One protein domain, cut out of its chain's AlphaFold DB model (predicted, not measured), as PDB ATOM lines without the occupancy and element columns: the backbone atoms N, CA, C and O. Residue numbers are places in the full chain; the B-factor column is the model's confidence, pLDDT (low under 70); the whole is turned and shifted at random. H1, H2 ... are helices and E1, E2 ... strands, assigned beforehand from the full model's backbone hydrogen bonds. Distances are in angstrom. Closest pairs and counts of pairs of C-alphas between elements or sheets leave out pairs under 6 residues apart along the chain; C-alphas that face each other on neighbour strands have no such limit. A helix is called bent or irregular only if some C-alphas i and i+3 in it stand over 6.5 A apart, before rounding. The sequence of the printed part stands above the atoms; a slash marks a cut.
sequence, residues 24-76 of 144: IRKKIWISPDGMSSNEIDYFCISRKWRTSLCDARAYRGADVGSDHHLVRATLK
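What this domain is: This is residues 24 to 76 of the 144 residues of an uncharacterized protein of Ancylostoma duodenale (UniProt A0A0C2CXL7). With little regular structure, the model is a loose rod: a long unnamed stretch, residues 24 to 46, folds back near Asp 33 at one end and runs to the short helix H1 at the other, where the antiparallel hairpin of E1 and E2 begins. The printed part has 53 residues, 19 in named elements, ordered H1, E1, E2; the class is mixed. The radius of gyration of the C-alphas is 12.7 A; the spans are 40 by 18 by 16 A.

Where its parts are: C-alpha 24 is at (-0.368, -8.723, 12.839). H1, residues 47 to 52, begins at (-20.547, 6.271, 6.398) and measures 9.9 A. E1, residues 53 to 59, measures 16.2 A. E2, residues 70 to 75, measures 16.3 A and ends at (-11.177, 10.527, 15.199).

How they stand to each other: H1 is irregular, with C-alphas 48 and 51 7.6 A apart; 0 of 2 O i to N i+4 pairs and 2 of 3 O i to N i+3 pairs are within hydrogen-bond range. A tight link joins H1 to E1. Hairpin strands E1 and E2 are antiparallel at 165 degrees; N 59 and O 70, 2.7 A, are within hydrogen-bond range.

The domain as a whole: The farthest C-alphas, of Asp 33 and Lys 48, are 40.2 A apart. The printed part has no cut, and no printed residue is under pLDDT 70.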
ATOM      1  N   ILE A  24      -0.631  -8.375  11.426       70.81
ATOM      2  CA  ILE A  24      -0.368  -8.723  12.839       70.81
ATOM      3  C   ILE A  24      -0.974  -7.698  13.817       70.81
ATOM      4  O   ILE A  24      -1.431  -8.060  14.893       70.81
ATOM      5  N   ARG A  25      -1.021  -6.413  13.450       71.00
ATOM      6  CA  ARG A  25      -1.594  -5.333  14.272       71.00
ATOM      7  C   ARG A  25      -3.121  -5.257  14.210       71.00
ATOM      8  O   ARG A  25      -3.692  -4.462  14.951       71.00
ATOM      9  N   LYS A  26      -3.749  -6.052  13.341       74.19
ATOM     10  CA  LYS A  26      -5.204  -6.145  13.221       74.19
ATOM     11  C   LYS A  26      -5.806  -7.232  14.112       74.19
ATOM     12  O   LYS A  26      -6.965  -7.146  14.485       74.19
ATOM     13  N   LYS A  27      -5.002  -8.210  14.530       81.69
ATOM     14  CA  LYS A  27      -5.438  -9.237  15.477       81.69
ATOM     15  C   LYS A  27      -5.630  -8.637  16.865       81.69
ATOM     16  O   LYS A  27      -4.711  -7.977  17.365       81.69
ATOM     17  N   ILE A  28      -6.794  -8.865  17.457       82.62
ATOM     18  CA  ILE A  28      -7.221  -8.244  18.714       82.62
ATOM     19  C   ILE A  28      -7.464  -9.303  19.784       82.62
ATOM     20  O   ILE A  28      -7.137  -9.059  20.932       82.62
ATOM     21  N   TRP A  29      -7.908 -10.496  19.411       88.69
ATOM     22  CA  TRP A  29      -8.075 -11.605  20.341       88.69
ATOM     23  C   TRP A  29      -6.949 -12.626  20.178       88.69
ATOM     24  O   TRP A  29      -6.517 -12.890  19.048       88.69
ATOM     25  N   ILE A  30      -6.480 -13.191  21.287       87.31
ATOM     26  CA  ILE A  30      -5.512 -14.290  21.345       87.31
ATOM     27  C   ILE A  30      -6.170 -15.435  22.107       87.31
ATOM     28  O   ILE A  30      -6.715 -15.217  23.176       87.31
ATOM     29  N   SER A  31      -6.117 -16.656  21.586       89.19
ATOM     30  CA  SER A  31      -6.658 -17.807  22.307       89.19
ATOM     31  C   SER A  31      -5.920 -18.049  23.631       89.19
ATOM     32  O   SER A  31      -4.737 -17.725  23.742       89.19
ATOM     33  N   PRO A  32      -6.566 -18.677  24.630       86.56
ATOM     34  CA  PRO A  32      -5.926 -18.975  25.915       86.56
ATOM     35  C   PRO A  32      -4.647 -19.820  25.804       86.56
ATOM     36  O   PRO A  32      -3.758 -19.710  26.641       86.56
ATOM     37  N   ASP A  33      -4.539 -20.647  24.759       89.44
ATOM     38  CA  ASP A  33      -3.347 -21.447  24.450       89.44
ATOM     39  C   ASP A  33      -2.223 -20.644  23.756       89.44
ATOM     40  O   ASP A  33      -1.146 -21.177  23.501       89.44
ATOM     41  N   GLY A  34      -2.461 -19.371  23.423       85.00
ATOM     42  CA  GLY A  34      -1.524 -18.484  22.731       85.00
ATOM     43  C   GLY A  34      -1.283 -18.811  21.252       85.00
ATOM     44  O   GLY A  34      -0.533 -18.093  20.586       85.00
ATOM     45  N   MET A  35      -1.903 -19.866  20.718       87.19
ATOM     46  CA  MET A  35      -1.607 -20.402  19.385       87.19
ATOM     47  C   MET A  35      -2.388 -19.697  18.276       87.19
ATOM     48  O   MET A  35      -1.897 -19.529  17.156       87.19
ATOM     49  N   SER A  36      -3.610 -19.270  18.582       87.06
ATOM     50  CA  SER A  36      -4.544 -18.674  17.633       87.06
ATOM     51  C   SER A  36      -4.788 -17.209  17.950       87.06
ATOM     52  O   SER A  36      -4.678 -16.742  19.079       87.06
ATOM     53  N   SER A  37      -5.098 -16.436  16.915       86.75
ATOM     54  CA  SER A  37      -5.416 -15.023  17.086       86.75
ATOM     55  C   SER A  37      -6.307 -14.524  15.962       86.75
ATOM     56  O   SER A  37      -6.021 -14.792  14.788       86.75
ATOM     57  N   ASN A  38      -7.343 -13.771  16.337       84.00
ATOM     58  CA  ASN A  38      -8.467 -13.392  15.482       84.00
ATOM     59  C   ASN A  38      -8.771 -11.884  15.546       84.00
ATOM     60  O   ASN A  38      -8.288 -11.155  16.419       84.00
ATOM     61  N   GLU A  39      -9.580 -11.421  14.595       85.44
ATOM     62  CA  GLU A  39     -10.119 -10.058  14.516       85.44
ATOM     63  C   GLU A  39     -11.625 -10.139  14.800       85.44
ATOM     64  O   GLU A  39     -12.397 -10.374  13.879       85.44
ATOM     65  N   ILE A  40     -12.041 -10.050  16.068       82.56
ATOM     66  CA  ILE A  40     -13.460 -10.197  16.468       82.56
ATOM     67  C   ILE A  40     -14.068  -8.919  17.056       82.56
ATOM     68  O   ILE A  40     -15.280  -8.836  17.235       82.56
ATOM     69  N   ASP A  41     -13.242  -7.904  17.301       81.44
ATOM     70  CA  ASP A  41     -13.652  -6.619  17.855       81.44
ATOM     71  C   ASP A  41     -13.650  -5.541  16.764       81.44
ATOM     72  O   ASP A  41     -12.677  -5.388  16.018       81.44
ATOM     73  N   TYR A  42     -14.726  -4.757  16.689       79.81
ATOM     74  CA  TYR A  42     -14.931  -3.775  15.622       79.81
ATOM     75  C   TYR A  42     -15.429  -2.431  16.154       79.81
ATOM     76  O   TYR A  42     -16.238  -2.356  17.077       79.81
ATOM     77  N   PHE A  43     -15.001  -1.350  15.495       79.69
ATOM     78  CA  PHE A  43     -15.605  -0.029  15.650       79.69
ATOM     79  C   PHE A  43     -16.534   0.262  14.475       79.69
ATOM     80  O   PHE A  43     -16.087   0.422  13.339       79.69
ATOM     81  N   CYS A  44     -17.823   0.409  14.757       84.31
ATOM     82  CA  CYS A  44     -18.799   0.818  13.756       84.31
ATOM     83  C   CYS A  44     -18.903   2.346  13.713       84.31
ATOM     84  O   CYS A  44     -19.220   2.991  14.710       84.31
ATOM     85  N   ILE A  45     -18.670   2.932  12.538       83.38
ATOM     86  CA  ILE A  45     -18.865   4.363  12.293       83.38
ATOM     87  C   ILE A  45     -19.787   4.562  11.094       83.38
ATOM     88  O   ILE A  45     -19.645   3.906  10.064       83.38
ATOM     89  N   SER A  46     -20.736   5.496  11.210       86.75
ATOM     90  CA  SER A  46     -21.604   5.842  10.083       86.75
ATOM     91  C   SER A  46     -20.774   6.315   8.885       86.75
ATOM     92  O   SER A  46     -19.810   7.073   9.033       86.75
ATOM     93  N   ARG A  47     -21.191   5.918   7.675       83.31
ATOM     94  CA  ARG A  47     -20.547   6.271   6.398       83.31
ATOM     95  C   ARG A  47     -20.279   7.772   6.259       83.31
ATOM     96  O   ARG A  47     -19.235   8.150   5.732       83.31
ATOM     97  N   LYS A  48     -21.171   8.617   6.789       87.56
ATOM     98  CA  LYS A  48     -21.026  10.084   6.817       87.56
ATOM     99  C   LYS A  48     -19.741  10.548   7.516       87.56
ATOM    100  O   LYS A  48     -19.169  11.560   7.131       87.56
ATOM    101  N   TRP A  49     -19.282   9.808   8.519       86.12
ATOM    102  CA  TRP A  49     -18.136  10.164   9.354       86.12
ATOM    103  C   TRP A  49     -16.881   9.350   9.036       86.12
ATOM    104  O   TRP A  49     -15.858   9.541   9.688       86.12
ATOM    105  N   ARG A  50     -16.907   8.487   8.008       86.06
ATOM    106  CA  ARG A  50     -15.761   7.641   7.630       86.06
ATOM    107  C   ARG A  50     -14.473   8.446   7.448       86.06
ATOM    108  O   ARG A  50     -13.415   8.041   7.909       86.06
ATOM    109  N   THR A  51     -14.554   9.624   6.831       87.62
ATOM    110  CA  THR A  51     -13.394  10.500   6.586       87.62
ATOM    111  C   THR A  51     -12.797  11.111   7.856       87.62
ATOM    112  O   THR A  51     -11.657  11.589   7.819       87.62
ATOM    113  N   SER A  52     -13.550  11.090   8.961       90.56
ATOM    114  CA  SER A  52     -13.117  11.543  10.285       90.56
ATOM    115  C   SER A  52     -12.287  10.488  11.015       90.56
ATOM    116  O   SER A  52     -11.544  10.849  11.923       90.56
ATOM    117  N   LEU A  53     -12.367   9.209  10.625       89.69
ATOM    118  CA  LEU A  53     -11.530   8.145  11.180       89.69
ATOM    119  C   LEU A  53     -10.092   8.285  10.659       89.69
ATOM    120  O   LEU A  53      -9.804   8.060   9.483       89.69
ATOM    121  N   CYS A  54      -9.179   8.691  11.537       89.25
ATOM    122  CA  CYS A  54      -7.770   8.900  11.204       89.25
ATOM    123  C   CYS A  54      -6.939   7.624  11.344       89.25
ATOM    124  O   CYS A  54      -6.040   7.396  10.538       89.25
ATOM    125  N   ASP A  55      -7.204   6.838  12.385       87.19
ATOM    126  CA  ASP A  55      -6.448   5.634  12.723       87.19
ATOM    127  C   ASP A  55      -7.345   4.666  13.504       87.19
ATOM    128  O   ASP A  55      -8.127   5.117  14.339       87.19
ATOM    129  N   ALA A  56      -7.225   3.364  13.265       84.50
ATOM    130  CA  ALA A  56      -7.856   2.310  14.056       84.50
ATOM    131  C   ALA A  56      -6.866   1.150  14.176       84.50
ATOM    132  O   ALA A  56      -6.359   0.674  13.162       84.50
ATOM    133  N   ARG A  57      -6.534   0.744  15.405       83.62
ATOM    134  CA  ARG A  57      -5.521  -0.293  15.652       83.62
ATOM    135  C   ARG A  57      -5.717  -0.999  16.988       83.62
ATOM    136  O   ARG A  57      -6.189  -0.379  17.942       83.62
ATOM    137  N   ALA A  58      -5.232  -2.236  17.086       84.81
ATOM    138  CA  ALA A  58      -5.039  -2.897  18.371       84.81
ATOM    139  C   ALA A  58      -3.958  -2.168  19.195       84.81
ATOM    140  O   ALA A  58      -2.885  -1.806  18.699       84.81
ATOM    141  N   TYR A  59      -4.236  -1.952  20.471       85.50
ATOM    142  CA  TYR A  59      -3.382  -1.315  21.456       85.50
ATOM    143  C   TYR A  59      -2.754  -2.378  22.358       85.50
ATOM    144  O   TYR A  59      -3.170  -2.618  23.484       85.50
ATOM    145  N   ARG A  60      -1.710  -3.011  21.821       80.88
ATOM    146  CA  ARG A  60      -0.988  -4.146  22.424       80.88
ATOM    147  C   ARG A  60      -0.057  -3.783  23.588       80.88
ATOM    148  O   ARG A  60       0.578  -4.665  24.143       80.88
ATOM    149  N   GLY A  61       0.091  -2.494  23.895       83.44
ATOM    150  CA  GLY A  61       0.959  -2.009  24.975       83.44
ATOM    151  C   GLY A  61       0.253  -1.861  26.323       83.44
ATOM    152  O   GLY A  61       0.883  -1.412  27.271       83.44
ATOM    153  N   ALA A  62      -1.042  -2.175  26.391       82.56
ATOM    154  CA  ALA A  62      -1.806  -2.201  27.629       82.56
ATOM    155  C   ALA A  62      -2.075  -3.650  28.023       82.56
ATOM    156  O   ALA A  62      -2.555  -4.427  27.196       82.56
ATOM    157  N   ASP A  63      -1.785  -3.977  29.277       84.44
ATOM    158  CA  ASP A  63      -2.253  -5.205  29.905       84.44
ATOM    159  C   ASP A  63      -3.633  -4.948  30.517       84.44
ATOM    160  O   ASP A  63      -3.824  -3.981  31.257       84.44
ATOM    161  N   VAL A  64      -4.608  -5.773  30.144       84.00
ATOM    162  CA  VAL A  64      -6.008  -5.670  30.588       84.00
ATOM    163  C   VAL A  64      -6.435  -6.921  31.359       84.00
ATOM    164  O   VAL A  64      -7.573  -7.001  31.808       84.00
ATOM    165  N   GLY A  65      -5.537  -7.898  31.544       85.12
ATOM    166  CA  GLY A  65      -5.885  -9.160  32.199       85.12
ATOM    167  C   GLY A  65      -6.953  -9.962  31.444       85.12
ATOM    168  O   GLY A  65      -7.720 -10.695  32.061       85.12
ATOM    169  N   SER A  66      -7.026  -9.797  30.120       86.38
ATOM    170  CA  SER A  66      -7.929 -10.514  29.216       86.38
ATOM    171  C   SER A  66      -7.148 -11.038  28.011       86.38
ATOM    172  O   SER A  66      -6.101 -10.515  27.633       86.38
ATOM    173  N   ASP A  67      -7.700 -12.075  27.398       85.38
ATOM    174  CA  ASP A  67      -7.361 -12.622  26.088       85.38
ATOM    175  C   ASP A  67      -7.623 -11.650  24.912       85.38
ATOM    176  O   ASP A  67      -7.223 -11.913  23.774       85.38
ATOM    177  N   HIS A  68      -8.227 -10.486  25.180       87.44
ATOM    178  CA  HIS A  68      -8.390  -9.384  24.235       87.44
ATOM    179  C   HIS A  68      -7.349  -8.271  24.427       87.44
ATOM    180  O   HIS A  68      -7.076  -7.782  25.524       87.44
ATOM    181  N   HIS A  69      -6.835  -7.766  23.311       85.38
ATOM    182  CA  HIS A  69      -6.166  -6.479  23.234       85.38
ATOM    183  C   HIS A  69      -7.197  -5.352  23.204       85.38
ATOM    184  O   HIS A  69      -8.230  -5.443  22.547       85.38
ATOM    185  N   LEU A  70      -6.873  -4.214  23.814       87.94
ATOM    186  CA  LEU A  70      -7.671  -3.008  23.599       87.94
ATOM    187  C   LEU A  70      -7.632  -2.608  22.130       87.94
ATOM    188  O   LEU A  70      -6.600  -2.727  21.474       87.94
ATOM    189  N   VAL A  71      -8.719  -2.045  21.620       86.12
ATOM    190  CA  VAL A  71      -8.732  -1.408  20.302       86.12
ATOM    191  C   VAL A  71      -8.838   0.092  20.503       86.12
ATOM    192  O   VAL A  71      -9.582   0.575  21.354       86.12
ATOM    193  N   ARG A  72      -8.082   0.859  19.720       87.56
ATOM    194  CA  ARG A  72      -8.096   2.319  19.781       87.56
ATOM    195  C   ARG A  72      -8.380   2.904  18.410       87.56
ATOM    196  O   ARG A  72      -7.618   2.675  17.471       87.56
ATOM    197  N   ALA A  73      -9.419   3.729  18.335       88.94
ATOM    198  CA  ALA A  73      -9.717   4.568  17.184       88.94
ATOM    199  C   ALA A  73      -9.362   6.033  17.477       88.94
ATOM    200  O   ALA A  73      -9.612   6.547  18.564       88.94
ATOM    201  N   THR A  74      -8.761   6.715  16.506       91.00
ATOM    202  CA  THR A  74      -8.493   8.158  16.545       91.00
ATOM    203  C   THR A  74      -9.389   8.849  15.530       91.00
ATOM    204  O   THR A  74      -9.344   8.528  14.342       91.00
ATOM    205  N   LEU A  75     -10.187   9.808  15.997       91.94
ATOM    206  CA  LEU A  75     -11.177  10.527  15.199       91.94
ATOM    207  C   LEU A  75     -10.852  12.025  15.184       91.94
ATOM    208  O   LEU A  75     -10.545  12.604  16.224       91.94
ATOM    209  N   LYS A  76     -10.967  12.668  14.021       93.88
ATOM    210  CA  LYS A  76     -10.904  14.128  13.880       93.88
ATOM    211  C   LYS A  76     -12.308  14.669  13.638       93.88
ATOM    212  O   LYS A  76     -12.808  14.612  12.519       93.88
TER     213      LYS A  76